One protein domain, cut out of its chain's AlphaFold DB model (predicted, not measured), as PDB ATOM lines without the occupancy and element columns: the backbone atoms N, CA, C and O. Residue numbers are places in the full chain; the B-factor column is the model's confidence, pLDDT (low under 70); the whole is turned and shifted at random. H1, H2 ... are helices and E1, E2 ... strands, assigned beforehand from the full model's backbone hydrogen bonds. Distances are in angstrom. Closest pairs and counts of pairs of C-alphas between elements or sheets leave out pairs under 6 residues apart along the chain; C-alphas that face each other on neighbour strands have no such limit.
ATOM      1  N   LEU A  23     -41.239 -45.175  46.179       65.38
ATOM      2  CA  LEU A  23     -41.407 -43.949  45.420       65.38
ATOM      3  C   LEU A  23     -41.279 -44.263  43.926       65.38
ATOM      4  O   LEU A  23     -40.332 -44.927  43.506       65.38
ATOM      5  N   LEU A  24     -42.216 -43.776  43.119       67.88
ATOM      6  CA  LEU A  24     -42.080 -43.780  41.664       67.88
ATOM      7  C   LEU A  24     -41.242 -42.561  41.269       67.88
ATOM      8  O   LEU A  24     -41.673 -41.428  41.470       67.88
ATOM      9  N   ALA A  25     -40.042 -42.794  40.743       65.75
ATOM     10  CA  ALA A  25     -39.168 -41.752  40.214       65.75
ATOM     11  C   ALA A  25     -38.955 -41.963  38.713       65.75
ATOM     12  O   ALA A  25     -38.810 -43.096  38.258       65.75
ATOM     13  N   ALA A  26     -38.910 -40.872  37.956       62.50
ATOM     14  CA  ALA A  26     -38.432 -40.878  36.579       62.50
ATOM     15  C   ALA A  26     -36.980 -40.383  36.567       62.50
ATOM     16  O   ALA A  26     -36.644 -39.430  37.271       62.50
ATOM     17  N   ASP A  27     -36.128 -41.060  35.805       60.00
ATOM     18  CA  ASP A  27     -34.755 -40.620  35.545       60.00
ATOM     19  C   ASP A  27     -34.733 -39.622  34.372       60.00
ATOM     20  O   ASP A  27     -35.724 -39.488  33.655       60.00
ATOM     21  N   ALA A  28     -33.608 -38.944  34.147       58.62
ATOM     22  CA  ALA A  28     -33.403 -38.045  33.008       58.62
ATOM     23  C   ALA A  28     -33.191 -38.783  31.665       58.62
ATOM     24  O   ALA A  28     -32.910 -38.140  30.653       58.62
ATOM     25  N   ASP A  29     -33.312 -40.112  31.652       56.94
ATOM     26  CA  ASP A  29     -33.225 -40.931  30.446       56.94
ATOM     27  C   ASP A  29     -34.436 -40.685  29.527       56.94
ATOM     28  O   ASP A  29     -35.580 -40.585  29.979       56.94
ATOM     29  N   GLU A  30     -34.197 -40.659  28.211       54.47
ATOM     30  CA  GLU A  30     -35.207 -40.373  27.174       54.47
ATOM     31  C   GLU A  30     -36.424 -41.327  27.189       54.47
ATOM     32  O   GLU A  30     -37.438 -41.038  26.553       54.47
ATOM     33  N   SER A  31     -36.353 -42.453  27.914       64.88
ATOM     34  CA  SER A  31     -37.408 -43.471  27.977       64.88
ATOM     35  C   SER A  31     -38.530 -43.187  28.985       64.88
ATOM     36  O   SER A  31     -39.568 -43.840  28.897       64.88
ATOM     37  N   PHE A  32     -38.361 -42.247  29.930       57.91
ATOM     38  CA  PHE A  32     -39.343 -41.914  30.985       57.91
ATOM     39  C   PHE A  32     -39.907 -43.122  31.772       57.91
ATOM     40  O   PHE A  32     -40.970 -43.025  32.391       57.91
ATOM     41  N   GLU A  33     -39.214 -44.266  31.783       63.56
ATOM     42  CA  GLU A  33     -39.708 -45.465  32.463       63.56
ATOM     43  C   GLU A  33     -39.722 -45.263  33.992       63.56
ATOM     44  O   GLU A  33     -38.684 -44.929  34.579       63.56
ATOM     45  N   PRO A  34     -40.867 -45.473  34.675       61.75
ATOM     46  CA  PRO A  34     -40.955 -45.286  36.119       61.75
ATOM     47  C   PRO A  34     -40.077 -46.296  36.867       61.75
ATOM     48  O   PRO A  34     -40.338 -47.502  36.860       61.75
ATOM     49  N   LYS A  35     -39.058 -45.811  37.580       68.69
ATOM     50  CA  LYS A  35     -38.218 -46.617  38.473       68.69
ATOM     51  C   LYS A  35     -38.833 -46.617  39.878       68.69
ATOM     52  O   LYS A  35     -39.219 -45.575  40.406       68.69
ATOM     53  N   LYS A  36     -38.923 -47.796  40.501       67.12
ATOM     54  CA  LYS A  36     -39.361 -47.947  41.899       67.12
ATOM     55  C   LYS A  36     -38.157 -47.780  42.823       67.12
ATOM     56  O   LYS A  36     -37.315 -48.672  42.907       67.12
ATOM     57  N   LEU A  37     -38.073 -46.652  43.516       69.44
ATOM     58  CA  LEU A  37     -37.077 -46.406  44.558       69.44
ATOM     59  C   LEU A  37     -37.674 -46.708  45.929       69.44
ATOM     60  O   LEU A  37     -38.876 -46.581  46.125       69.44
ATOM     61  N   MET A  38     -36.852 -47.084  46.903       74.56
ATOM     62  CA  MET A  38     -37.319 -47.146  48.291       74.56
ATOM     63  C   MET A  38     -37.498 -45.726  48.837       74.56
ATOM     64  O   MET A  38     -36.674 -44.859  48.548       74.56
ATOM     65  N   LEU A  39     -38.504 -45.488  49.686       73.12
ATOM     66  CA  LEU A  39     -38.706 -44.201  50.372       73.12
ATOM     67  C   LEU A  39     -37.442 -43.731  51.116       73.12
ATOM     68  O   LEU A  39     -37.153 -42.536  51.166       73.12
ATOM     69  N   LYS A  40     -36.635 -44.680  51.607       73.25
ATOM     70  CA  LYS A  40     -35.319 -44.415  52.196       73.25
ATOM     71  C   LYS A  40     -34.390 -43.618  51.268       73.25
ATOM     72  O   LYS A  40     -33.688 -42.746  51.757       73.25
ATOM     73  N   ALA A  41     -34.425 -43.841  49.955       75.25
ATOM     74  CA  ALA A  41     -33.604 -43.091  49.004       75.25
ATOM     75  C   ALA A  41     -33.995 -41.603  48.938       75.25
ATOM     76  O   ALA A  41     -33.122 -40.749  48.806       75.25
ATOM     77  N   LEU A  42     -35.287 -41.276  49.085       74.56
ATOM     78  CA  LEU A  42     -35.746 -39.885  49.172       74.56
ATOM     79  C   LEU A  42     -35.320 -39.245  50.498       74.56
ATOM     80  O   LEU A  42     -34.858 -38.108  50.506       74.56
ATOM     81  N   VAL A  43     -35.464 -39.972  51.609       73.88
ATOM     82  CA  VAL A  43     -35.009 -39.518  52.931       73.88
ATOM     83  C   VAL A  43     -33.509 -39.227  52.890       73.88
ATOM     84  O   VAL A  43     -33.092 -38.116  53.210       73.88
ATOM     85  N   ASP A  44     -32.709 -40.176  52.409       75.50
ATOM     86  CA  ASP A  44     -31.261 -40.027  52.286       75.50
ATOM     87  C   ASP A  44     -30.900 -38.847  51.357       75.50
ATOM     88  O   ASP A  44     -29.998 -38.080  51.685       75.50
ATOM     89  N   LEU A  45     -31.640 -38.614  50.262       77.19
ATOM     90  CA  LEU A  45     -31.454 -37.447  49.387       77.19
ATOM     91  C   LEU A  45     -31.763 -36.119  50.101       77.19
ATOM     92  O   LEU A  45     -30.955 -35.192  50.043       77.19
ATOM     93  N   ILE A  46     -32.896 -36.021  50.804       73.56
ATOM     94  CA  ILE A  46     -33.294 -34.817  51.555       73.56
ATOM     95  C   ILE A  46     -32.244 -34.474  52.620       73.56
ATOM     96  O   ILE A  46     -31.868 -33.309  52.766       73.56
ATOM     97  N   PHE A  47     -31.733 -35.480  53.335       71.12
ATOM     98  CA  PHE A  47     -30.699 -35.280  54.351       71.12
ATOM     99  C   PHE A  47     -29.299 -35.087  53.759       71.12
ATOM    100  O   PHE A  47     -28.504 -34.358  54.345       71.12
ATOM    101  N   SER A  48     -29.000 -35.622  52.570       72.25
ATOM    102  CA  SER A  48     -27.726 -35.350  51.883       72.25
ATOM    103  C   SER A  48     -27.544 -33.865  51.548       72.25
ATOM    104  O   SER A  48     -26.419 -33.368  51.538       72.25
ATOM    105  N   GLY A  49     -28.649 -33.138  51.336       68.12
ATOM    106  CA  GLY A  49     -28.650 -31.691  51.121       68.12
ATOM    107  C   GLY A  49     -28.652 -30.852  52.404       68.12
ATOM    108  O   GLY A  49     -28.560 -29.627  52.318       68.12
ATOM    109  N   ASN A  50     -28.767 -31.465  53.588       68.06
ATOM    110  CA  ASN A  50     -28.925 -30.752  54.854       68.06
ATOM    111  C   ASN A  50     -27.955 -31.273  55.925       68.06
ATOM    112  O   ASN A  50     -28.291 -32.122  56.747       68.06
ATOM    113  N   ALA A  51     -26.748 -30.701  55.948       70.12
ATOM    114  CA  ALA A  51     -25.672 -31.084  56.868       70.12
ATOM    115  C   ALA A  51     -25.979 -30.835  58.362       70.12
ATOM    116  O   ALA A  51     -25.190 -31.215  59.227       70.12
ATOM    117  N   SER A  52     -27.096 -30.178  58.687       72.38
ATOM    118  CA  SER A  52     -27.451 -29.826  60.064       72.38
ATOM    119  C   SER A  52     -28.174 -30.938  60.823       72.38
ATOM    120  O   SER A  52     -28.251 -30.856  62.051       72.38
ATOM    121  N   PHE A  53     -28.658 -31.984  60.139       76.19
ATOM    122  CA  PHE A  53     -29.414 -33.073  60.759       76.19
ATOM    123  C   PHE A  53     -28.941 -34.456  60.299       76.19
ATOM    124  O   PHE A  53     -28.574 -34.647  59.145       76.19
ATOM    125  N   LYS A  54     -29.017 -35.444  61.193       78.88
ATOM    126  CA  LYS A  54     -28.916 -36.871  60.861       78.88
ATOM    127  C   LYS A  54     -30.048 -37.641  61.526       78.88
ATOM    128  O   LYS A  54     -30.496 -37.259  62.602       78.88
ATOM    129  N   ILE A  55     -30.478 -38.738  60.921       76.81
ATOM    130  CA  ILE A  55     -31.367 -39.699  61.578       76.81
ATOM    131  C   ILE A  55     -30.490 -40.724  62.310       76.81
ATOM    132  O   ILE A  55     -29.516 -41.210  61.734       76.81
ATOM    133  N   SER A  56     -30.778 -41.012  63.580       76.00
ATOM    134  CA  SER A  56     -30.146 -42.108  64.327       76.00
ATOM    135  C   SER A  56     -30.814 -43.454  64.061       76.00
ATOM    136  O   SER A  56     -31.896 -43.531  63.488       76.00
ATOM    137  N   ASP A  57     -30.168 -44.529  64.509       75.69
ATOM    138  CA  ASP A  57     -30.624 -45.908  64.294       75.69
ATOM    139  C   ASP A  57     -31.993 -46.214  64.936       75.69
ATOM    140  O   ASP A  57     -32.690 -47.133  64.516       75.69
ATOM    141  N   ASP A  58     -32.407 -45.418  65.926       77.62
ATOM    142  CA  ASP A  58     -33.731 -45.452  66.563       77.62
ATOM    143  C   ASP A  58     -34.782 -44.583  65.839       77.62
ATOM    144  O   ASP A  58     -35.881 -44.376  66.351       77.62
ATOM    145  N   ASN A  59     -34.449 -44.077  64.649       70.25
ATOM    146  CA  ASN A  59     -35.270 -43.187  63.832       70.25
ATOM    147  C   ASN A  59     -35.517 -41.792  64.452       70.25
ATOM    148  O   ASN A  59     -36.421 -41.072  64.019       70.25
ATOM    149  N   SER A  60     -34.715 -41.389  65.445       76.69
ATOM    150  CA  SER A  60     -34.736 -40.035  66.015       76.69
ATOM    151  C   SER A  60     -33.931 -39.048  65.159       76.69
ATOM    152  O   SER A  60     -32.936 -39.397  64.528       76.69
ATOM    153  N   LEU A  61     -34.345 -37.779  65.134       77.56
ATOM    154  CA  LEU A  61     -33.626 -36.713  64.432       77.56
ATOM    155  C   LEU A  61     -32.578 -36.075  65.358       77.56
ATOM    156  O   LEU A  61     -32.929 -35.476  66.374       77.56
ATOM    157  N   ILE A  62     -31.300 -36.157  64.995       77.00
ATOM    158  CA  ILE A  62     -30.172 -35.562  65.723       77.00
ATOM    159  C   ILE A  62     -29.674 -34.319  64.988       77.00
ATOM    160  O   ILE A  62     -29.430 -34.345  63.785       77.00
ATOM    161  N   ILE A  63     -29.454 -33.244  65.740       82.38
ATOM    162  CA  ILE A  63     -28.914 -31.969  65.256       82.38
ATOM    163  C   ILE A  63     -27.388 -31.974  65.413       82.38
ATOM    164  O   ILE A  63     -26.892 -32.337  66.478       82.38
ATOM    165  N   LEU A  64     -26.639 -31.582  64.375       77.19
ATOM    166  CA  LEU A  64     -25.167 -31.675  64.355       77.19
ATOM    167  C   LEU A  64     -24.428 -30.354  64.615       77.19
ATOM    168  O   LEU A  64     -23.319 -30.382  65.140       77.19
TER     169      LEU A  64
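AT A GLANCE: This is residues 23 to 64 of the 354 residues of an uncharacterized protein of Candidatus Cloacimonetes bacterium (UniProt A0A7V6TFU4). Two small strand hairpins stand at opposite ends of a thin rod, E1 with E2 at one end and E3 with E4 at the other, and the one helix, H1, sits between them near the middle. The helix runs across the rod, the loop of residues 26 to 34 reaches out at the far end of the first hairpin, and contacts between the parts are few. The printed part has 42 residues, with one named helix and four named strands in the order E1, E2, H1, E3, E4; the strands form two antiparallel sheets of two, E1 - E2 and E3 - E4. The class is mixed, helices and strands. The whole is only just loose, close to extended, with a radius of gyration of the C-alphas of 13.7 A and spans of 40 by 19 by 8 A.

HOW THE PARTS SIT: E1, residues 23 to 25, and E2, residues 35 to 38, form a hairpin of antiparallel neighbours, with 142 degrees between their directions. The C-alphas of Leu 24 and Lys 36 face each other at 5.0 A, and N 23 and O 37 are within hydrogen-bond range at 2.8 A, as are N 35 and O 25 at 2.8 A. A tight link with no residue between leads from E2 into H1, residues 39 to 48, in which every O i to N i+4 pair is within hydrogen-bond range. The closest C-alphas of E1 and H1 are those of Leu 23 and Leu 39, 5.6 A apart. The closest C-alphas of H1 and E3, residues 53 to 55, are those of Phe 47 and Phe 53, 6.9 A apart. E3 and E4, residues 61 to 63, form the second hairpin, antiparallel at 148 degrees, with N 54 and O 62 within hydrogen-bond range at 2.8 A. H1 and E4 are apart, and both E1 and E2 are apart from E3 and from E4.

IN THESE COORDINATES: E1 begins at C-alpha 23, at (-41.407, -43.949, 45.420). E2 measures 9.9 A from first to last C-alpha. H1 measures 14.2 A, from C-alpha 39 at (-38.706, -44.201, 50.372) to C-alpha 48. E1, E3 and E4 measure 6.1 A, 7.0 A and 6.7 A, and E4 ends at C-alpha 63, at (-28.914, -31.969, 65.256).

THE WHOLE: The two C-alphas farthest apart, those of Ser 31 and Leu 64, are 40.2 A apart. The printed part has no cut and no long link; the link from E1 to E2, 9 residues, is short, and the other links are tight. The mean pLDDT of the printed part is 70.5, and residues 23 to 37 and 49 to 50 are under 70.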